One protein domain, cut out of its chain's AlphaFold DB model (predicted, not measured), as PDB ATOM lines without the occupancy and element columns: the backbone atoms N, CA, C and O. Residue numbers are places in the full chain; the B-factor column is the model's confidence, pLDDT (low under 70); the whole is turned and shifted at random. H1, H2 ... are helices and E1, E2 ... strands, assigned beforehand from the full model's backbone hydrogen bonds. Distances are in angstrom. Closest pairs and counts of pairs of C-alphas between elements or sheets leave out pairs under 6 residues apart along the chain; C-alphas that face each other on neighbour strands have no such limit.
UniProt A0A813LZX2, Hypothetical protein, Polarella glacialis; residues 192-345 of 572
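Overview. This is residues 192 to 345 of the 572 residues of the protein "Hypothetical protein" of Polarella glacialis (UniProt A0A813LZX2). A strongly twisted sheet of five strands curls round the short helix H1 on one face, while the longest helix, H3, covers E3 and E2 on the opposite face and H5 packs on H3 farther out. The hairpin of E4 and E5, with its long loop of residues 291 to 305, reaches away at the end of the domain opposite H5, and residues 268 to 273, of which 271 to 273 belong to H4, stick out. The printed part has 154 residues, with five named helices and five named strands in the order E1 H1 H2 E2 E3 H3 H4 E4 E5 H5; the sheet's order is E1 E3 E2 E4 E5, antiparallel throughout. The class is mixed, helices and strands, though under half of the residues, 76, are in named elements. The whole is compact, with a radius of gyration of the C-alphas of 15.8 A, and spans 47 by 39 by 30 A.

Arrangement. The sheet begins at the edge strand E1, residues 199 to 201, which is antiparallel to E3, residues 243 to 248, at 154 degrees, with N 199 and O 246 2.8 A apart. E3 forms a hairpin with E2, residues 234 to 240, at 163 degrees, and N 237 and O 245 are 2.8 A apart. E2 is antiparallel to E4, residues 284 to 290, at 131 degrees, with N 236 and O 284 2.8 A apart. E4 forms a hairpin with the other edge strand, E5, residues 306 to 312, at 149 degrees; N 285 and O 311 are 2.7 A apart. From edge to edge the strands' lines turn by 98 degrees. H3, residues 252 to 266, is on the sheet over E3 and E2, at a height of 9.3 A, and runs along the strands at 11 degrees to E3 on the local plane; the closest C-alphas of H3 and E3 are those of Gly 254 and Ser 247, 5.6 A apart. H1, residues 208 to 214, is on the opposite face, so that with the sheet between them there are three layers; the closest C-alphas of H1 and E3 are those of Ala 209 and Val 244, 5.8 A apart. H2, residues 216 to 220, is on the sheet over none of the strands, and H1 and H2 only just touch, only at the corner by their link, with 3 pairs of C-alphas within 8 A, the closest Thr 212 and Leu 219 at 6.4 A. H5, residues 332 to 343, is not on the sheet but touches H3, with C-alphas 335 and 256 closest at 6.0 A, at a shallow tilt of 26 degrees, opposite ways. H4, residues 271 to 277, is only just not on the sheet, with 4 pairs of C-alphas within 10 A, and is close to but not clearly touching H3; their closest C-alphas, of Arg 274 and Val 266, are 7.1 A apart. E1, H1 H2, E2 and E3, H3 H4, E4 are split strand-helix-strand units, two strands running the same way with another strand between them, and both crossovers are right-handed. Every O i to N i+4 pair is within hydrogen-bond range in H1, H2, H3 and H5, and 2 of 3 are in H4.

Along the chain. E1 begins at C-alpha 199, (273.944, 245.861, 258.386). E2 is 18.2 A long, E3 17.1 A, E4 18.5 A and E5 19.2 A. H3 is 20.4 A long, from C-alpha 252 at (268.669, 257.552, 254.426), and H5 is 16.4 A long, ending at C-alpha 343, (258.970, 258.691, 246.278).

Size, cuts and confidence. The two C-alphas farthest apart are those of Thr 294 and Ala 344, at 51.6 A. The printed part has no cut. The links H2 to E2, E4 to E5 and E5 to H5 are long. The mean pLDDT of the printed part is 84.1, and it is under 70 at residues 265 to 276, 293 to 294 and 317 to 321.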
ATOM      1  N   GLU A 192     274.700 240.684 258.503       94.62
ATOM      2  CA  GLU A 192     273.564 240.441 257.627       94.62
ATOM      3  C   GLU A 192     273.142 241.779 257.014       94.62
ATOM      4  O   GLU A 192     272.829 242.734 257.727       94.62
ATOM      5  N   HIS A 193     273.185 241.880 255.688       93.38
ATOM      6  CA  HIS A 193     272.894 243.122 254.984       93.38
ATOM      7  C   HIS A 193     271.447 243.163 254.510       93.38
ATOM      8  O   HIS A 193     271.015 242.338 253.707       93.38
ATOM      9  N   HIS A 194     270.726 244.191 254.941       94.12
ATOM     10  CA  HIS A 194     269.434 244.531 254.375       94.12
ATOM     11  C   HIS A 194     269.618 245.229 253.009       94.12
ATOM     12  O   HIS A 194     270.599 245.963 252.838       94.12
ATOM     13  N   PRO A 195     268.683 245.097 252.043       91.75
ATOM     14  CA  PRO A 195     268.753 245.792 250.750       91.75
ATOM     15  C   PRO A 195     268.907 247.319 250.833       91.75
ATOM     16  O   PRO A 195     269.393 247.950 249.900       91.75
ATOM     17  N   THR A 196     268.545 247.926 251.965       91.38
ATOM     18  CA  THR A 196     268.760 249.360 252.224       91.38
ATOM     19  C   THR A 196     270.223 249.719 252.514       91.38
ATOM     20  O   THR A 196     270.552 250.894 252.644       91.38
ATOM     21  N   GLY A 197     271.117 248.735 252.637       91.56
ATOM     22  CA  GLY A 197     272.522 248.907 253.015       91.56
ATOM     23  C   GLY A 197     272.775 248.903 254.526       91.56
ATOM     24  O   GLY A 197     273.931 248.867 254.941       91.56
ATOM     25  N   CYS A 198     271.728 248.884 255.359       94.81
ATOM     26  CA  CYS A 198     271.889 248.686 256.799       94.81
ATOM     27  C   CYS A 198     272.387 247.261 257.085       94.81
ATOM     28  O   CYS A 198     271.852 246.295 256.543       94.81
ATOM     29  N   GLY A 199     273.416 247.137 257.919       95.25
ATOM     30  CA  GLY A 199     273.944 245.861 258.386       95.25
ATOM     31  C   GLY A 199     273.484 245.560 259.808       95.25
ATOM     32  O   GLY A 199     273.592 246.419 260.682       95.25
ATOM     33  N   GLN A 200     273.034 244.334 260.046       95.56
ATOM     34  CA  GLN A 200     272.760 243.788 261.370       95.56
ATOM     35  C   GLN A 200     273.873 242.812 261.766       95.56
ATOM     36  O   GLN A 200     274.340 242.027 260.944       95.56
ATOM     37  N   SER A 201     274.324 242.864 263.015       95.44
ATOM     38  CA  SER A 201     275.314 241.920 263.535       95.44
ATOM     39  C   SER A 201     274.761 240.487 263.589       95.44
ATOM     40  O   SER A 201     273.590 240.284 263.908       95.44
ATOM     41  N   ASN A 202     275.602 239.491 263.287       94.44
ATOM     42  CA  ASN A 202     275.179 238.086 263.177       94.44
ATOM     43  C   ASN A 202     275.933 237.121 264.120       94.44
ATOM     44  O   ASN A 202     276.004 235.925 263.851       94.44
ATOM     45  N   TRP A 203     276.540 237.606 265.211       93.62
ATOM     46  CA  TRP A 203     277.150 236.695 266.197       93.62
ATOM     47  C   TRP A 203     276.095 236.095 267.122       93.62
ATOM     48  O   TRP A 203     276.199 234.921 267.467       93.62
ATOM     49  N   GLN A 204     275.096 236.899 267.504       87.31
ATOM     50  CA  GLN A 204     273.949 236.495 268.325       87.31
ATOM     51  C   GLN A 204     274.330 235.868 269.676       87.31
ATOM     52  O   GLN A 204     273.556 235.122 270.272       87.31
ATOM     53  N   ASP A 205     275.509 236.196 270.199       89.94
ATOM     54  CA  ASP A 205     276.047 235.587 271.417       89.94
ATOM     55  C   ASP A 205     276.153 236.580 272.582       89.94
ATOM     56  O   ASP A 205     276.869 236.332 273.548       89.94
ATOM     57  N   ARG A 206     275.398 237.686 272.494       90.56
ATOM     58  CA  ARG A 206     275.246 238.743 273.515       90.56
ATOM     59  C   ARG A 206     276.442 239.664 273.705       90.56
ATOM     60  O   ARG A 206     276.409 240.530 274.579       90.56
ATOM     61  N   PHE A 207     277.472 239.525 272.878       95.62
ATOM     62  CA  PHE A 207     278.622 240.428 272.896       95.62
ATOM     63  C   PHE A 207     278.769 241.225 271.598       95.62
ATOM     64  O   PHE A 207     279.786 241.884 271.402       95.62
ATOM     65  N   ASP A 208     277.774 241.210 270.712       96.00
ATOM     66  CA  ASP A 208     277.747 241.967 269.457       96.00
ATOM     67  C   ASP A 208     277.964 243.469 269.705       96.00
ATOM     68  O   ASP A 208     278.803 244.104 269.052       96.00
ATOM     69  N   ALA A 209     277.271 244.020 270.707       96.00
ATOM     70  CA  ALA A 209     277.407 245.420 271.107       96.00
ATOM     71  C   ALA A 209     278.818 245.730 271.616       96.00
ATOM     72  O   ALA A 209     279.462 246.660 271.125       96.00
ATOM     73  N   ALA A 210     279.337 244.905 272.529       97.06
ATOM     74  CA  ALA A 210     280.690 245.049 273.060       97.06
ATOM     75  C   ALA A 210     281.755 244.912 271.963       97.06
ATOM     76  O   ALA A 210     282.658 245.737 271.880       97.06
ATOM     77  N   ARG A 211     281.632 243.942 271.050       96.62
ATOM     78  CA  ARG A 211     282.547 243.804 269.906       96.62
ATOM     79  C   ARG A 211     282.552 245.047 269.043       96.62
ATOM     80  O   ARG A 211     283.620 245.519 268.673       96.62
ATOM     81  N   THR A 212     281.374 245.566 268.717       96.00
ATOM     82  CA  THR A 212     281.272 246.704 267.804       96.00
ATOM     83  C   THR A 212     281.795 247.981 268.456       96.00
ATOM     84  O   THR A 212     282.567 248.704 267.829       96.00
ATOM     85  N   ALA A 213     281.446 248.238 269.721       95.88
ATOM     86  CA  ALA A 213     281.890 249.436 270.431       95.88
ATOM     87  C   ALA A 213     283.380 249.403 270.773       95.88
ATOM     88  O   ALA A 213     284.058 250.420 270.631       95.88
ATOM     89  N   LEU A 214     283.882 248.247 271.218       96.00
ATOM     90  CA  LEU A 214     285.243 248.105 271.727       96.00
ATOM     91  C   LEU A 214     286.234 247.716 270.632       96.00
ATOM     92  O   LEU A 214     287.425 247.892 270.860       96.00
ATOM     93  N   PHE A 215     285.783 247.242 269.458       95.69
ATOM     94  CA  PHE A 215     286.602 247.002 268.258       95.69
ATOM     95  C   PHE A 215     286.085 247.738 266.998       95.69
ATOM     96  O   PHE A 215     285.740 247.086 266.008       95.69
ATOM     97  N   PRO A 216     286.122 249.087 266.964       93.44
ATOM     98  CA  PRO A 216     285.795 249.939 265.815       93.44
ATOM     99  C   PRO A 216     286.248 249.445 264.433       93.44
ATOM    100  O   PRO A 216     285.545 249.638 263.443       93.44
ATOM    101  N   LYS A 217     287.396 248.763 264.344       92.56
ATOM    102  CA  LYS A 217     287.899 248.188 263.084       92.56
ATOM    103  C   LYS A 217     286.963 247.147 262.456       92.56
ATOM    104  O   LYS A 217     286.975 246.993 261.241       92.56
ATOM    105  N   LEU A 218     286.157 246.437 263.249       93.19
ATOM    106  CA  LEU A 218     285.149 245.501 262.731       93.19
ATOM    107  C   LEU A 218     284.059 246.223 261.942       93.19
ATOM    108  O   LEU A 218     283.564 245.701 260.946       93.19
ATOM    109  N   LEU A 219     283.703 247.422 262.396       93.12
ATOM    110  CA  LEU A 219     282.702 248.256 261.762       93.12
ATOM    111  C   LEU A 219     283.258 248.956 260.525       93.12
ATOM    112  O   LEU A 219     282.614 248.950 259.483       93.12
ATOM    113  N   THR A 220     284.457 249.535 260.617       92.69
ATOM    114  CA  THR A 220     285.061 250.252 259.483       92.69
ATOM    115  C   THR A 220     285.513 249.320 258.360       92.69
ATOM    116  O   THR A 220     285.651 249.753 257.220       92.69
ATOM    117  N   ALA A 221     285.706 248.031 258.652       91.56
ATOM    118  CA  ALA A 221     285.944 246.999 257.648       91.56
ATOM    119  C   ALA A 221     284.656 246.475 256.985       91.56
ATOM    120  O   ALA A 221     284.758 245.694 256.036       91.56
ATOM    121  N   ARG A 222     283.463 246.874 257.458       91.44
ATOM    122  CA  ARG A 222     282.187 246.485 256.845       91.44
ATOM    123  C   ARG A 222     282.139 247.005 255.410       91.44
ATOM    124  O   ARG A 222     282.370 248.186 255.160       91.44
ATOM    125  N   LYS A 223     281.798 246.123 254.475       88.06
ATOM    126  CA  LYS A 223     281.572 246.455 253.065       88.06
ATOM    127  C   LYS A 223     280.179 246.000 252.680       88.06
ATOM    128  O   LYS A 223     279.732 244.968 253.167       88.06
ATOM    129  N   ARG A 224     279.505 246.745 251.807       84.62
ATOM    130  CA  ARG A 224     278.255 246.257 251.225       84.62
ATOM    131  C   ARG A 224     278.522 245.040 250.330       84.62
ATOM    132  O   ARG A 224     279.568 245.006 249.677       84.62
ATOM    133  N   PRO A 225     277.571 244.094 250.237       85.06
ATOM    134  CA  PRO A 225     277.687 242.936 249.352       85.06
ATOM    135  C   PRO A 225     277.814 243.313 247.872       85.06
ATOM    136  O   PRO A 225     278.468 242.611 247.112       85.06
ATOM    137  N   ASP A 226     277.223 244.440 247.468       85.62
ATOM    138  CA  ASP A 226     277.293 244.963 246.098       85.62
ATOM    139  C   ASP A 226     278.613 245.690 245.779       85.62
ATOM    140  O   ASP A 226     278.818 246.133 244.651       85.62
ATOM    141  N   GLY A 227     279.511 245.832 246.761       85.88
ATOM    142  CA  GLY A 227     280.789 246.525 246.611       85.88
ATOM    143  C   GLY A 227     280.676 248.045 246.462       85.88
ATOM    144  O   GLY A 227     281.702 248.709 246.294       85.88
ATOM    145  N   VAL A 228     279.470 248.619 246.546       83.88
ATOM    146  CA  VAL A 228     279.262 250.061 246.407       83.88
ATOM    147  C   VAL A 228     279.790 250.766 247.651       83.88
ATOM    148  O   VAL A 228     279.434 250.435 248.785       83.88
ATOM    149  N   ALA A 229     280.654 251.759 247.438       83.25
ATOM    150  CA  ALA A 229     281.167 252.584 248.519       83.25
ATOM    151  C   ALA A 229     280.023 253.383 249.154       83.25
ATOM    152  O   ALA A 229     279.312 254.128 248.480       83.25
ATOM    153  N   GLU A 230     279.859 253.247 250.466       84.81
ATOM    154  CA  GLU A 230     278.854 254.004 251.197       84.81
ATOM    155  C   GLU A 230     279.411 255.363 251.628       84.81
ATOM    156  O   GLU A 230     280.476 255.455 252.241       84.81
ATOM    157  N   ALA A 231     278.686 256.437 251.317       87.00
ATOM    158  CA  ALA A 231     279.086 257.786 251.696       87.00
ATOM    159  C   ALA A 231     278.687 258.115 253.146       87.00
ATOM    160  O   ALA A 231     277.623 257.718 253.621       87.00
ATOM    161  N   GLY A 232     279.501 258.930 253.822       89.50
ATOM    162  CA  GLY A 232     279.228 259.428 255.174       89.50
ATOM    163  C   GLY A 232     280.086 258.776 256.258       89.50
ATOM    164  O   GLY A 232     281.020 258.034 255.970       89.50
ATOM    165  N   GLY A 233     279.791 259.104 257.516       91.19
ATOM    166  CA  GLY A 233     280.399 258.463 258.684       91.19
ATOM    167  C   GLY A 233     279.601 257.237 259.121       91.19
ATOM    168  O   GLY A 233     278.408 257.149 258.838       91.19
ATOM    169  N   HIS A 234     280.234 256.305 259.833       94.31
ATOM    170  CA  HIS A 234     279.525 255.149 260.382       94.31
ATOM    171  C   HIS A 234     278.591 255.576 261.516       94.31
ATOM    172  O   HIS A 234     279.017 256.246 262.462       94.31
ATOM    173  N   VAL A 235     277.333 255.150 261.419       94.88
ATOM    174  CA  VAL A 235     276.289 255.357 262.427       94.88
ATOM    175  C   VAL A 235     275.843 253.995 262.927       94.88
ATOM    176  O   VAL A 235     275.575 253.101 262.124       94.88
ATOM    177  N   VAL A 236     275.790 253.831 264.244       95.75
ATOM    178  CA  VAL A 236     275.512 252.556 264.900       95.75
ATOM    179  C   VAL A 236     274.460 252.734 265.973       95.75
ATOM    180  O   VAL A 236     274.604 253.578 266.850       95.75
ATOM    181  N   ALA A 237     273.438 251.891 265.946       94.12
ATOM    182  CA  ALA A 237     272.535 251.720 267.066       94.12
ATOM    183  C   ALA A 237     272.916 250.458 267.844       94.12
ATOM    184  O   ALA A 237     272.861 249.338 267.328       94.12
ATOM    185  N   PHE A 238     273.293 250.655 269.106       93.69
ATOM    186  CA  PHE A 238     273.476 249.575 270.069       93.69
ATOM    187  C   PHE A 238     272.097 249.195 270.612       93.69
ATOM    188  O   PHE A 238     271.655 249.733 271.623       93.69
ATOM    189  N   ALA A 239     271.392 248.325 269.884       90.31
ATOM    190  CA  ALA A 239     270.026 247.948 270.220       90.31
ATOM    191  C   ALA A 239     270.011 247.080 271.481       90.31
ATOM    192  O   ALA A 239     269.518 247.504 272.516       90.31
ATOM    193  N   THR A 240     270.618 245.897 271.430       91.25
ATOM    194  CA  THR A 240     270.727 244.979 272.575       91.25
ATOM    195  C   THR A 240     272.149 244.424 272.656       91.25
ATOM    196  O   THR A 240     272.928 244.617 271.719       91.25
ATOM    197  N   PRO A 241     272.530 243.696 273.723       91.88
ATOM    198  CA  PRO A 241     273.837 243.040 273.770       91.88
ATOM    199  C   PRO A 241     274.116 242.129 272.557       91.88
ATOM    200  O   PRO A 241     275.262 242.038 272.118       91.88
ATOM    201  N   SER A 242     273.072 241.517 271.980       91.06
ATOM    202  CA  SER A 242     273.155 240.589 270.836       91.06
ATOM    203  C   SER A 242     272.812 241.205 269.480       91.06
ATOM    204  O   SER A 242     272.876 240.504 268.476       91.06
ATOM    205  N   CYS A 243     272.378 242.465 269.426       92.00
ATOM    206  CA  CYS A 243     271.904 243.078 268.190       92.00
ATOM    207  C   CYS A 243     272.473 244.484 268.041       92.00
ATOM    208  O   CYS A 243     272.175 245.388 268.826       92.00
ATOM    209  N   VAL A 244     273.278 244.660 266.999       95.25
ATOM    210  CA  VAL A 244     273.820 245.949 266.589       95.25
ATOM    211  C   VAL A 244     273.399 246.222 265.160       95.25
ATOM    212  O   VAL A 244     273.590 245.386 264.279       95.25
ATOM    213  N   LEU A 245     272.866 247.416 264.934       95.88
ATOM    214  CA  LEU A 245     272.502 247.895 263.609       95.88
ATOM    215  C   LEU A 245     273.485 248.974 263.202       95.88
ATOM    216  O   LEU A 245     273.785 249.875 263.984       95.88
ATOM    217  N   ALA A 246     273.978 248.907 261.976       96.25
ATOM    218  CA  ALA A 246     274.971 249.840 261.495       96.25
ATOM    219  C   ALA A 246     274.686 250.270 260.055       96.25
ATOM    220  O   ALA A 246     274.498 249.452 259.161       96.25
ATOM    221  N   SER A 247     274.731 251.575 259.819       95.56
ATOM    222  CA  SER A 247     274.539 252.209 258.513       95.56
ATOM    223  C   SER A 247     275.560 253.342 258.353       95.56
ATOM    224  O   SER A 247     276.499 253.461 259.148       95.56
ATOM    225  N   MET A 248     275.421 254.147 257.307       94.19
ATOM    226  CA  MET A 248     276.217 255.351 257.084       94.19
ATOM    227  C   MET A 248     275.353 256.604 257.183       94.19
ATOM    228  O   MET A 248     274.173 256.575 256.842       94.19
ATOM    229  N   SER A 249     275.944 257.726 257.598       91.88
ATOM    230  CA  SER A 249     275.214 258.971 257.879       91.88
ATOM    231  C   SER A 249     274.492 259.577 256.671       91.88
ATOM    232  O   SER A 249     273.557 260.357 256.847       91.88
ATOM    233  N   LYS A 250     274.888 259.211 255.445       90.94
ATOM    234  CA  LYS A 250     274.239 259.648 254.196       90.94
ATOM    235  C   LYS A 250     273.345 258.578 253.559       90.94
ATOM    236  O   LYS A 250     272.833 258.791 252.464       90.94
ATOM    237  N   ASN A 251     273.149 257.433 254.214       91.31
ATOM    238  CA  ASN A 251     272.273 256.365 253.738       91.31
ATOM    239  C   ASN A 251     270.893 256.462 254.417       91.31
ATOM    240  O   ASN A 251     270.643 255.787 255.416       91.31
ATOM    241  N   ALA A 252     270.005 257.303 253.871       88.69
ATOM    242  CA  ALA A 252     268.669 257.552 254.426       88.69
ATOM    243  C   ALA A 252     267.862 256.260 254.632       88.69
ATOM    244  O   ALA A 252     267.381 256.007 255.731       88.69
ATOM    245  N   LEU A 253     267.783 255.402 253.610       89.94
ATOM    246  CA  LEU A 253     267.027 254.147 253.680       89.94
ATOM    247  C   LEU A 253     267.587 253.193 254.741       89.94
ATOM    248  O   LEU A 253     266.833 252.521 255.445       89.94
ATOM    249  N   GLY A 254     268.916 253.124 254.870       92.38
ATOM    250  CA  GLY A 254     269.559 252.322 255.904       92.38
ATOM    251  C   GLY A 254     269.269 252.840 257.316       92.38
ATOM    252  O   GLY A 254     269.079 252.044 258.233       92.38
ATOM    253  N   LEU A 255     269.203 254.164 257.489       91.38
ATOM    254  CA  LEU A 255     268.849 254.796 258.764       91.38
ATOM    255  C   LEU A 255     267.353 254.650 259.089       91.38
ATOM    256  O   LEU A 255     267.038 254.405 260.251       91.38
ATOM    257  N   CYS A 256     266.449 254.687 258.102       88.56
ATOM    258  CA  CYS A 256     265.029 254.361 258.310       88.56
ATOM    259  C   CYS A 256     264.849 252.924 258.788       88.56
ATOM    260  O   CYS A 256     264.251 252.700 259.833       88.56
ATOM    261  N   PHE A 257     265.458 251.960 258.088       91.38
ATOM    262  CA  PHE A 257     265.409 250.554 258.495       91.38
ATOM    263  C   PHE A 257     265.968 250.339 259.910       91.38
ATOM    264  O   PHE A 257     265.462 249.510 260.669       91.38
ATOM    265  N   MET A 258     267.017 251.085 260.273       92.00
ATOM    266  CA  MET A 258     267.563 251.073 261.628       92.00
ATOM    267  C   MET A 258     266.528 251.559 262.653       92.00
ATOM    268  O   MET A 258     266.311 250.864 263.642       92.00
ATOM    269  N   GLY A 259     265.875 252.699 262.401       86.31
ATOM    270  CA  GLY A 259     264.802 253.235 263.246       86.31
ATOM    271  C   GLY A 259     263.627 252.265 263.389       86.31
ATOM    272  O   GLY A 259     263.267 251.904 264.507       86.31
ATOM    273  N   ASP A 260     263.120 251.739 262.271       85.31
ATOM    274  CA  ASP A 260     262.033 250.750 262.239       85.31
ATOM    275  C   ASP A 260     262.375 249.499 263.038       85.31
ATOM    276  O   ASP A 260     261.553 248.981 263.786       85.31
ATOM    277  N   THR A 261     263.602 248.995 262.907       84.56
ATOM    278  CA  THR A 261     264.015 247.789 263.625       84.56
ATOM    279  C   THR A 261     264.071 248.037 265.133       84.56
ATOM    280  O   THR A 261     263.614 247.192 265.906       84.56
ATOM    281  N   LEU A 262     264.580 249.195 265.564       81.62
ATOM    282  CA  LEU A 262     264.588 249.582 266.977       81.62
ATOM    283  C   LEU A 262     263.161 249.752 267.516       81.62
ATOM    284  O   LEU A 262     262.844 249.235 268.586       81.62
ATOM    285  N   TYR A 263     262.288 250.420 266.765       75.38
ATOM    286  CA  TYR A 263     260.910 250.676 267.173       75.38
ATOM    287  C   TYR A 263     260.050 249.399 267.153       75.38
ATOM    288  O   TYR A 263     259.449 249.029 268.157       75.38
ATOM    289  N   LEU A 264     260.026 248.664 266.042       73.12
ATOM    290  CA  LEU A 264     259.122 247.528 265.842       73.12
ATOM    291  C   LEU A 264     259.629 246.230 266.467       73.12
ATOM    292  O   LEU A 264     258.837 245.493 267.047       73.12
ATOM    293  N   LYS A 265     260.923 245.904 266.352       67.25
ATOM    294  CA  LYS A 265     261.427 244.604 266.838       67.25
ATOM    295  C   LYS A 265     261.861 244.645 268.296       67.25
ATOM    296  O   LYS A 265     261.755 243.634 268.982       67.25
ATOM    297  N   VAL A 266     262.352 245.792 268.763       66.50
ATOM    298  CA  VAL A 266     262.879 245.931 270.130       66.50
ATOM    299  C   VAL A 266     261.872 246.624 271.055       66.50
ATOM    300  O   VAL A 266     261.788 246.255 272.225       66.50
ATOM    301  N   ALA A 267     261.049 247.558 270.555       56.28
ATOM    302  CA  ALA A 267     260.081 248.285 271.389       56.28
ATOM    303  C   ALA A 267     258.663 247.678 271.451       56.28
ATOM    304  O   ALA A 267     257.899 248.071 272.332       56.28
ATOM    305  N   ALA A 268     258.312 246.698 270.604       51.59
ATOM    306  CA  ALA A 268     256.994 246.038 270.631       51.59
ATOM    307  C   ALA A 268     256.751 245.122 271.856       51.59
ATOM    308  O   ALA A 268     255.662 244.568 272.005       51.59
ATOM    309  N   GLY A 269     257.741 244.966 272.744       54.94
ATOM    310  CA  GLY A 269     257.606 244.273 274.028       54.94
ATOM    311  C   GLY A 269     257.136 245.168 275.187       54.94
ATOM    312  O   GLY A 269     257.099 246.401 275.098       54.94
ATOM    313  N   ASP A 270     256.803 244.519 276.310       56.34
ATOM    314  CA  ASP A 270     256.430 245.145 277.586       56.34
ATOM    315  C   ASP A 270     257.395 246.290 277.961       56.34
ATOM    316  O   ASP A 270     258.613 246.154 277.816       56.34
ATOM    317  N   VAL A 271     256.868 247.424 278.443       57.97
ATOM    318  CA  VAL A 271     257.638 248.635 278.811       57.97
ATOM    319  C   VAL A 271     258.820 248.283 279.711       57.97
ATOM    320  O   VAL A 271     259.901 248.844 279.573       57.97
ATOM    321  N   GLN A 272     258.629 247.310 280.598       53.00
ATOM    322  CA  GLN A 272     259.634 246.868 281.557       53.00
ATOM    323  C   GLN A 272     260.725 245.983 280.929       53.00
ATOM    324  O   GLN A 272     261.871 245.994 281.385       53.00
ATOM    325  N   ALA A 273     260.412 245.268 279.842       54.75
ATOM    326  CA  ALA A 273     261.404 244.572 279.024       54.75
ATOM    327  C   ALA A 273     262.229 245.560 278.176       54.75
ATOM    328  O   ALA A 273     263.436 245.353 278.014       54.75
ATOM    329  N   ARG A 274     261.619 246.673 277.721       57.78
ATOM    330  CA  ARG A 274     262.306 247.739 276.960       57.78
ATOM    331  C   ARG A 274     263.494 248.323 277.724       57.78
ATOM    332  O   ARG A 274     264.571 248.462 277.152       57.78
ATOM    333  N   THR A 275     263.324 248.641 279.010       58.91
ATOM    334  CA  THR A 275     264.330 249.375 279.805       58.91
ATOM    335  C   THR A 275     265.596 248.571 280.096       58.91
ATOM    336  O   THR A 275     266.650 249.154 280.354       58.91
ATOM    337  N   ASN A 276     265.494 247.240 280.080       62.50
ATOM    338  CA  ASN A 276     266.587 246.351 280.474       62.50
ATOM    339  C   ASN A 276     267.381 245.798 279.285       62.50
ATOM    340  O   ASN A 276     268.530 245.395 279.469       62.50
ATOM    341  N   GLN A 277     266.784 245.762 278.088       74.69
ATOM    342  CA  GLN A 277     267.427 245.223 276.887       74.69
ATOM    343  C   GLN A 277     267.998 246.304 275.972       74.69
ATOM    344  O   GLN A 277     269.028 246.054 275.346       74.69
ATOM    345  N   LEU A 278     267.358 247.482 275.903       84.44
ATOM    346  CA  LEU A 278     267.841 248.582 275.077       84.44
ATOM    347  C   LEU A 278     269.122 249.171 275.682       84.44
ATOM    348  O   LEU A 278     269.100 249.691 276.797       84.44
ATOM    349  N   LEU A 279     270.234 249.085 274.950       88.94
ATOM    350  CA  LEU A 279     271.519 249.608 275.422       88.94
ATOM    351  C   LEU A 279     271.623 251.123 275.221       88.94
ATOM    352  O   LEU A 279     271.986 251.833 276.152       88.94
ATOM    353  N   SER A 280     271.286 251.626 274.032       86.62
ATOM    354  CA  SER A 280     271.232 253.064 273.764       86.62
ATOM    355  C   SER A 280     269.959 253.430 273.013       86.62
ATOM    356  O   SER A 280     269.634 252.825 271.992       86.62
ATOM    357  N   SER A 281     269.264 254.461 273.492       78.56
ATOM    358  CA  SER A 281     268.144 255.088 272.782       78.56
ATOM    359  C   SER A 281     268.605 256.021 271.663       78.56
ATOM    360  O   SER A 281     267.813 256.368 270.790       78.56
ATOM    361  N   VAL A 282     269.880 256.423 271.674       84.94
ATOM    362  CA  VAL A 282     270.458 257.348 270.699       84.94
ATOM    363  C   VAL A 282     271.511 256.607 269.866       84.94
ATOM    364  O   VAL A 282     272.425 255.992 270.427       84.94
ATOM    365  N   PRO A 283     271.425 256.628 268.527       91.06
ATOM    366  CA  PRO A 283     272.476 256.072 267.685       91.06
ATOM    367  C   PRO A 283     273.782 256.844 267.886       91.06
ATOM    368  O   PRO A 283     273.776 258.054 268.098       91.06
ATOM    369  N   LEU A 284     274.917 256.158 267.792       92.50
ATOM    370  CA  LEU A 284     276.245 256.741 267.950       92.50
ATOM    371  C   LEU A 284     276.974 256.819 266.604       92.50
ATOM    372  O   LEU A 284     276.898 255.917 265.770       92.50
ATOM    373  N   ARG A 285     277.713 257.905 266.391       92.69
ATOM    374  CA  ARG A 285     278.651 258.103 265.287       92.69
ATOM    375  C   ARG A 285     280.055 257.713 265.718       92.69
ATOM    376  O   ARG A 285     280.547 258.189 266.741       92.69
ATOM    377  N   LEU A 286     280.725 256.929 264.882       93.50
ATOM    378  CA  LEU A 286     282.140 256.621 265.052       93.50
ATOM    379  C   LEU A 286     283.007 257.657 264.333       93.50
ATOM    380  O   LEU A 286     282.887 257.826 263.118       93.50
ATOM    381  N   LEU A 287     283.918 258.303 265.060       90.94
ATOM    382  CA  LEU A 287     284.813 259.334 264.541       90.94
ATOM    383  C   LEU A 287     286.273 259.038 264.843       90.94
ATOM    384  O   LEU A 287     286.619 258.566 265.922       90.94
ATOM    385  N   LYS A 288     287.141 259.369 263.890       91.00
ATOM    386  CA  LYS A 288     288.591 259.311 264.061       91.00
ATOM    387  C   LYS A 288     289.090 260.679 264.517       91.00
ATOM    388  O   LYS A 288     288.988 261.649 263.771       91.00
ATOM    389  N   MET A 289     289.630 260.761 265.728       88.12
ATOM    390  CA  MET A 289     290.099 262.007 266.339       88.12
ATOM    391  C   MET A 289     291.570 261.916 266.722       88.12
ATOM    392  O   MET A 289     292.069 260.839 267.025       88.12
ATOM    393  N   ARG A 290     292.273 263.050 266.697       87.19
ATOM    394  CA  ARG A 290     293.629 263.131 267.245       87.19
ATOM    395  C   ARG A 290     293.537 263.083 268.766       87.19
ATOM    396  O   ARG A 290     292.671 263.743 269.336       87.19
ATOM    397  N   ASP A 291     294.407 262.310 269.397       82.31
ATOM    398  CA  ASP A 291     294.426 262.178 270.852       82.31
ATOM    399  C   ASP A 291     295.812 262.507 271.402       82.31
ATOM    400  O   ASP A 291     296.821 262.150 270.794       82.31
ATOM    401  N   ASN A 292     295.835 263.204 272.537       75.69
ATOM    402  CA  ASN A 292     297.051 263.636 273.227       75.69
ATOM    403  C   ASN A 292     297.196 262.996 274.621       75.69
ATOM    404  O   ASN A 292     298.174 263.261 275.312       75.69
ATOM    405  N   GLU A 293     296.227 262.196 275.062       68.44
ATOM    406  CA  GLU A 293     296.156 261.678 276.433       68.44
ATOM    407  C   GLU A 293     296.755 260.264 276.598       68.44
ATOM    408  O   GLU A 293     297.137 259.587 275.640       68.44
ATOM    409  N   THR A 294     296.810 259.824 277.856       65.94
ATOM    410  CA  THR A 294     297.435 258.605 278.388       65.94
ATOM    411  C   THR A 294     296.900 257.277 277.823       65.94
ATOM    412  O   THR A 294     295.854 257.195 277.182       65.94
ATOM    413  N   SER A 295     297.673 256.209 278.050       79.06
ATOM    414  CA  SER A 295     297.417 254.824 277.625       79.06
ATOM    415  C   SER A 295     296.282 254.171 278.429       79.06
ATOM    416  O   SER A 295     296.439 253.952 279.626       79.06
ATOM    417  N   HIS A 296     295.180 253.790 277.773       88.06
ATOM    418  CA  HIS A 296     294.106 252.957 278.340       88.06
ATOM    419  C   HIS A 296     293.794 251.780 277.387       88.06
ATOM    420  O   HIS A 296     293.803 252.002 276.176       88.06
ATOM    421  N   PRO A 297     293.463 250.557 277.858       88.69
ATOM    422  CA  PRO A 297     293.181 249.391 276.997       88.69
ATOM    423  C   PRO A 297     292.083 249.585 275.943       88.69
ATOM    424  O   PRO A 297     292.123 248.982 274.870       88.69
ATOM    425  N   LEU A 298     291.093 250.432 276.245       88.94
ATOM    426  CA  LEU A 298     290.004 250.779 275.320       88.94
ATOM    427  C   LEU A 298     290.403 251.816 274.266       88.94
ATOM    428  O   LEU A 298     289.688 251.989 273.279       88.94
ATOM    429  N   ARG A 299     291.558 252.476 274.419       83.88
ATOM    430  CA  ARG A 299     292.066 253.415 273.418       83.88
ATOM    431  C   ARG A 299     292.577 252.645 272.212       83.88
ATOM    432  O   ARG A 299     293.704 252.160 272.150       83.88
ATOM    433  N   GLN A 300     291.712 252.561 271.215       75.94
ATOM    434  CA  GLN A 300     292.002 251.954 269.929       75.94
ATOM    435  C   GLN A 300     292.853 252.895 269.075       75.94
ATOM    436  O   GLN A 300     292.322 253.653 268.261       75.94
ATOM    437  N   ALA A 301     294.172 252.840 269.254       72.81
ATOM    438  CA  ALA A 301     295.091 253.566 268.390       72.81
ATOM    439  C   ALA A 301     294.924 253.116 266.928       72.81
ATOM    440  O   ALA A 301     294.965 251.926 266.589       72.81
ATOM    441  N   ASP A 302     294.739 254.093 266.053       76.44
ATOM    442  CA  ASP A 302     294.874 253.939 264.616       76.44
ATOM    443  C   ASP A 302     296.261 254.426 264.163       76.44
ATOM    444  O   ASP A 302     297.026 255.023 264.925       76.44
ATOM    445  N   ALA A 303     296.607 254.185 262.900       71.00
ATOM    446  CA  ALA A 303     297.841 254.693 262.325       71.00
ATOM    447  C   ALA A 303     297.899 256.230 262.462       71.00
ATOM    448  O   ALA A 303     296.986 256.931 262.012       71.00
ATOM    449  N   LYS A 304     299.018 256.732 263.013       73.44
ATOM    450  CA  LYS A 304     299.409 258.160 263.105       73.44
ATOM    451  C   LYS A 304     298.822 258.979 264.275       73.44
ATOM    452  O   LYS A 304     298.546 260.160 264.094       73.44
ATOM    453  N   GLY A 305     298.655 258.396 265.466       82.50
ATOM    454  CA  GLY A 305     298.263 259.164 266.669       82.50
ATOM    455  C   GLY A 305     296.794 259.607 266.679       82.50
ATOM    456  O   GLY A 305     296.431 260.606 267.299       82.50
ATOM    457  N   PHE A 306     295.954 258.874 265.953       87.88
ATOM    458  CA  PHE A 306     294.508 259.034 265.980       87.88
ATOM    459  C   PHE A 306     293.881 257.889 266.766       87.88
ATOM    460  O   PHE A 306     294.396 256.773 266.750       87.88
ATOM    461  N   VAL A 307     292.743 258.149 267.390       90.25
ATOM    462  CA  VAL A 307     291.915 257.147 268.060       90.25
ATOM    463  C   VAL A 307     290.489 257.225 267.541       90.25
ATOM    464  O   VAL A 307     290.036 258.262 267.047       90.25
ATOM    465  N   TRP A 308     289.774 256.119 267.664       91.81
ATOM    466  CA  TRP A 308     288.345 256.069 267.399       91.81
ATOM    467  C   TRP A 308     287.561 256.499 268.642       91.81
ATOM    468  O   TRP A 308     287.830 255.998 269.730       91.81
ATOM    469  N   LYS A 309     286.601 257.412 268.478       91.25
ATOM    470  CA  LYS A 309     285.681 257.877 269.526       91.25
ATOM    471  C   LYS A 309     284.234 257.819 269.044       91.25
ATOM    472  O   LYS A 309     283.942 258.012 267.865       91.25
ATOM    473  N   TRP A 310     283.346 257.560 269.989       91.88
ATOM    474  CA  TRP A 310     281.904 257.440 269.817       91.88
ATOM    475  C   TRP A 310     281.246 258.704 270.339       91.88
ATOM    476  O   TRP A 310     281.502 259.107 271.478       91.88
ATOM    477  N   PHE A 311     280.399 259.293 269.509       89.19
ATOM    478  CA  PHE A 311     279.604 260.469 269.838       89.19
ATOM    479  C   PHE A 311     278.140 260.197 269.532       89.19
ATOM    480  O   PHE A 311     277.870 259.428 268.612       89.19
ATOM    481  N   PRO A 312     277.193 260.867 270.196       88.44
ATOM    482  CA  PRO A 312     275.805 260.852 269.769       88.44
ATOM    483  C   PRO A 312     275.706 261.270 268.315       88.44
ATOM    484  O   PRO A 312     276.328 262.242 267.872       88.44
ATOM    485  N   TYR A 313     274.921 260.531 267.553       88.31
ATOM    486  CA  TYR A 313     274.657 260.882 266.180       88.31
ATOM    487  C   TYR A 313     273.645 262.031 266.120       88.31
ATOM    488  O   TYR A 313     272.453 261.839 266.341       88.31
ATOM    489  N   ALA A 314     274.131 263.222 265.773       83.56
ATOM    490  CA  ALA A 314     273.310 264.384 265.452       83.56
ATOM    491  C   ALA A 314     273.498 264.750 263.965       83.56
ATOM    492  O   ALA A 314     274.615 265.099 263.566       83.56
ATOM    493  N   PRO A 315     272.456 264.669 263.118       79.50
ATOM    494  CA  PRO A 315     272.548 265.035 261.702       79.50
ATOM    495  C   PRO A 315     272.970 266.494 261.537       79.50
ATOM    496  O   PRO A 315     272.324 267.391 262.078       79.50
ATOM    497  N   GLY A 316     274.077 266.747 260.830       70.00
ATOM    498  CA  GLY A 316     274.605 268.107 260.659       70.00
ATOM    499  C   GLY A 316     275.028 268.805 261.963       70.00
ATOM    500  O   GLY A 316     275.305 270.006 261.945       70.00
ATOM    501  N   GLY A 317     275.077 268.081 263.086       63.25
ATOM    502  CA  GLY A 317     275.470 268.588 264.396       63.25
ATOM    503  C   GLY A 317     276.983 268.503 264.644       63.25
ATOM    504  O   GLY A 317     277.723 267.890 263.871       63.25
ATOM    505  N   PRO A 318     277.486 269.122 265.726       52.91
ATOM    506  CA  PRO A 318     278.854 268.903 266.183       52.91
ATOM    507  C   PRO A 318     279.122 267.407 266.450       52.91
ATOM    508  O   PRO A 318     278.208 266.691 266.848       52.91
ATOM    509  N   PRO A 319     280.361 266.919 266.267       57.56
ATOM    510  CA  PRO A 319     281.550 267.675 265.861       57.56
ATOM    511  C   PRO A 319     281.711 267.820 264.333       57.56
ATOM    512  O   PRO A 319     282.635 268.496 263.889       57.56
ATOM    513  N   LEU A 320     280.836 267.221 263.515       60.12
ATOM    514  CA  LEU A 320     280.946 267.227 262.050       60.12
ATOM    515  C   LEU A 320     279.656 267.711 261.389       60.12
ATOM    516  O   LEU A 320     278.725 266.937 261.173       60.12
ATOM    517  N   LYS A 321     279.666 268.975 260.952       63.66
ATOM    518  CA  LYS A 321     278.653 269.528 260.046       63.66
ATOM    519  C   LYS A 321     278.907 269.025 258.625       63.66
ATOM    520  O   LYS A 321     279.515 269.720 257.816       63.66
ATOM    521  N   SER A 322     278.490 267.798 258.330       71.75
ATOM    522  CA  SER A 322     278.534 267.281 256.959       71.75
ATOM    523  C   SER A 322     277.184 267.521 256.279       71.75
ATOM    524  O   SER A 322     276.169 267.044 256.782       71.75
ATOM    525  N   PRO A 323     277.127 268.244 255.147       76.12
ATOM    526  CA  PRO A 323     275.877 268.421 254.420       76.12
ATOM    527  C   PRO A 323     275.380 267.083 253.851       76.12
ATOM    528  O   PRO A 323     276.176 266.239 253.413       76.12
ATOM    529  N   GLY A 324     274.054 266.915 253.840       79.75
ATOM    530  CA  GLY A 324     273.370 265.733 253.302       79.75
ATOM    531  C   GLY A 324     273.328 264.524 254.241       79.75
ATOM    532  O   GLY A 324     273.245 263.399 253.760       79.75
ATOM    533  N   GLU A 325     273.449 264.735 255.552       85.81
ATOM    534  CA  GLU A 325     273.237 263.686 256.556       85.81
ATOM    535  C   GLU A 325     271.769 263.585 256.971       85.81
ATOM    536  O   GLU A 325     271.081 264.602 257.069       85.81
ATOM    537  N   PHE A 326     271.313 262.367 257.259       83.81
ATOM    538  CA  PHE A 326     269.920 262.073 257.610       83.81
ATOM    539  C   PHE A 326     269.781 261.660 259.068       83.81
ATOM    540  O   PHE A 326     270.688 261.056 259.628       83.81
ATOM    541  N   SER A 327     268.654 261.958 259.699       81.69
ATOM    542  CA  SER A 327     268.310 261.449 261.029       81.69
ATOM    543  C   SER A 327     267.932 259.976 260.994       81.69
ATOM    544  O   SER A 327     267.397 259.496 259.999       81.69
ATOM    545  N   VAL A 328     268.175 259.271 262.099       82.38
ATOM    546  CA  VAL A 328     267.479 258.006 262.354       82.38
ATOM    547  C   VAL A 328     266.085 258.384 262.855       82.38
ATOM    548  O   VAL A 328     266.016 259.095 263.859       82.38
ATOM    549  N   PRO A 329     265.005 257.996 262.156       81.12
ATOM    550  CA  PRO A 329     263.659 258.325 262.593       81.12
ATOM    551  C   PRO A 329     263.338 257.604 263.905       81.12
ATOM    552  O   PRO A 329     263.766 256.464 264.113       81.12
ATOM    553  N   VAL A 330     262.616 258.277 264.800       77.12
ATOM    554  CA  VAL A 330     262.278 257.744 266.135       77.12
ATOM    555  C   VAL A 330     260.853 257.199 266.230       77.12
ATOM    556  O   VAL A 330     260.526 256.500 267.189       77.12
ATOM    557  N   ASP A 331     260.016 257.497 265.239       78.88
ATOM    558  CA  ASP A 331     258.647 257.009 265.133       78.88
ATOM    559  C   ASP A 331     258.238 256.751 263.675       78.88
ATOM    560  O   ASP A 331     258.912 257.161 262.728       78.88
ATOM    561  N   GLN A 332     257.109 256.060 263.507       79.50
ATOM    562  CA  GLN A 332     256.575 255.693 262.196       79.50
ATOM    563  C   GLN A 332     256.238 256.913 261.321       79.50
ATOM    564  O   GLN A 332     256.388 256.851 260.106       79.50
ATOM    565  N   GLY A 333     255.810 258.033 261.910       80.81
ATOM    566  CA  GLY A 333     255.457 259.232 261.148       80.81
ATOM    567  C   GLY A 333     256.677 259.880 260.490       80.81
ATOM    568  O   GLY A 333     256.604 260.328 259.345       80.81
ATOM    569  N   GLU A 334     257.817 259.884 261.183       84.56
ATOM    570  CA  GLU A 334     259.101 260.313 260.621       84.56
ATOM    571  C   GLU A 334     259.566 259.390 259.481       84.56
ATOM    572  O   GLU A 334     260.043 259.868 258.446       84.56
ATOM    573  N   VAL A 335     259.376 258.075 259.630       79.31
ATOM    574  CA  VAL A 335     259.677 257.084 258.581       79.31
ATOM    575  C   VAL A 335     258.838 257.357 257.333       79.31
ATOM    576  O   VAL A 335     259.392 257.522 256.242       79.31
ATOM    577  N   ASP A 336     257.521 257.491 257.494       83.56
ATOM    578  CA  ASP A 336     256.587 257.738 256.396       83.56
ATOM    579  C   ASP A 336     256.907 259.058 255.679       83.56
ATOM    580  O   ASP A 336     256.861 259.144 254.451       83.56
ATOM    581  N   ALA A 337     257.282 260.104 256.419       84.00
ATOM    582  CA  ALA A 337     257.680 261.387 255.845       84.00
ATOM    583  C   ALA A 337     258.958 261.286 254.987       84.00
ATOM    584  O   ALA A 337     259.032 261.922 253.930       84.00
ATOM    585  N   ILE A 338     259.943 260.476 255.396       81.19
ATOM    586  CA  ILE A 338     261.144 260.210 254.588       81.19
ATOM    587  C   ILE A 338     260.785 259.440 253.316       81.19
ATOM    588  O   ILE A 338     261.215 259.836 252.231       81.19
ATOM    589  N   LEU A 339     259.990 258.373 253.435       81.94
ATOM    590  CA  LEU A 339     259.596 257.541 252.296       81.94
ATOM    591  C   LEU A 339     258.790 258.348 251.269       81.94
ATOM    592  O   LEU A 339     259.148 258.367 250.093       81.94
ATOM    593  N   ASN A 340     257.798 259.120 251.718       84.12
ATOM    594  CA  ASN A 340     256.999 259.997 250.857       84.12
ATOM    595  C   ASN A 340     257.853 261.051 250.134       84.12
ATOM    596  O   ASN A 340     257.614 261.364 248.966       84.12
ATOM    597  N   ALA A 341     258.850 261.628 250.814       83.50
ATOM    598  CA  ALA A 341     259.758 262.583 250.188       83.50
ATOM    599  C   ALA A 341     260.633 261.915 249.117       83.50
ATOM    600  O   ALA A 341     260.800 262.485 248.036       83.50
ATOM    601  N   ALA A 342     261.138 260.707 249.393       81.50
ATOM    602  CA  ALA A 342     261.926 259.926 248.447       81.50
ATOM    603  C   ALA A 342     261.109 259.535 247.203       81.50
ATOM    604  O   ALA A 342     261.574 259.749 246.084       81.50
ATOM    605  N   GLU A 343     259.880 259.041 247.379       84.38
ATOM    606  CA  GLU A 343     258.970 258.691 246.278       84.38
ATOM    607  C   GLU A 343     258.590 259.907 245.426       84.38
ATOM    608  O   GLU A 343     258.558 259.832 244.199       84.38
ATOM    609  N   ALA A 344     258.356 261.059 246.061       86.62
ATOM    610  CA  ALA A 344     258.016 262.299 245.371       86.62
ATOM    611  C   ALA A 344     259.224 263.018 244.733       86.62
ATOM    612  O   ALA A 344     259.049 264.104 244.175       86.62
ATOM    613  N   GLY A 345     260.445 262.479 244.856       82.75
ATOM    614  CA  GLY A 345     261.675 263.132 244.391       82.75
ATOM    615  C   GLY A 345     261.972 264.467 245.089       82.75
ATOM    616  O   GLY A 345     262.640 265.334 244.524       82.75
TER     617      GLY A 345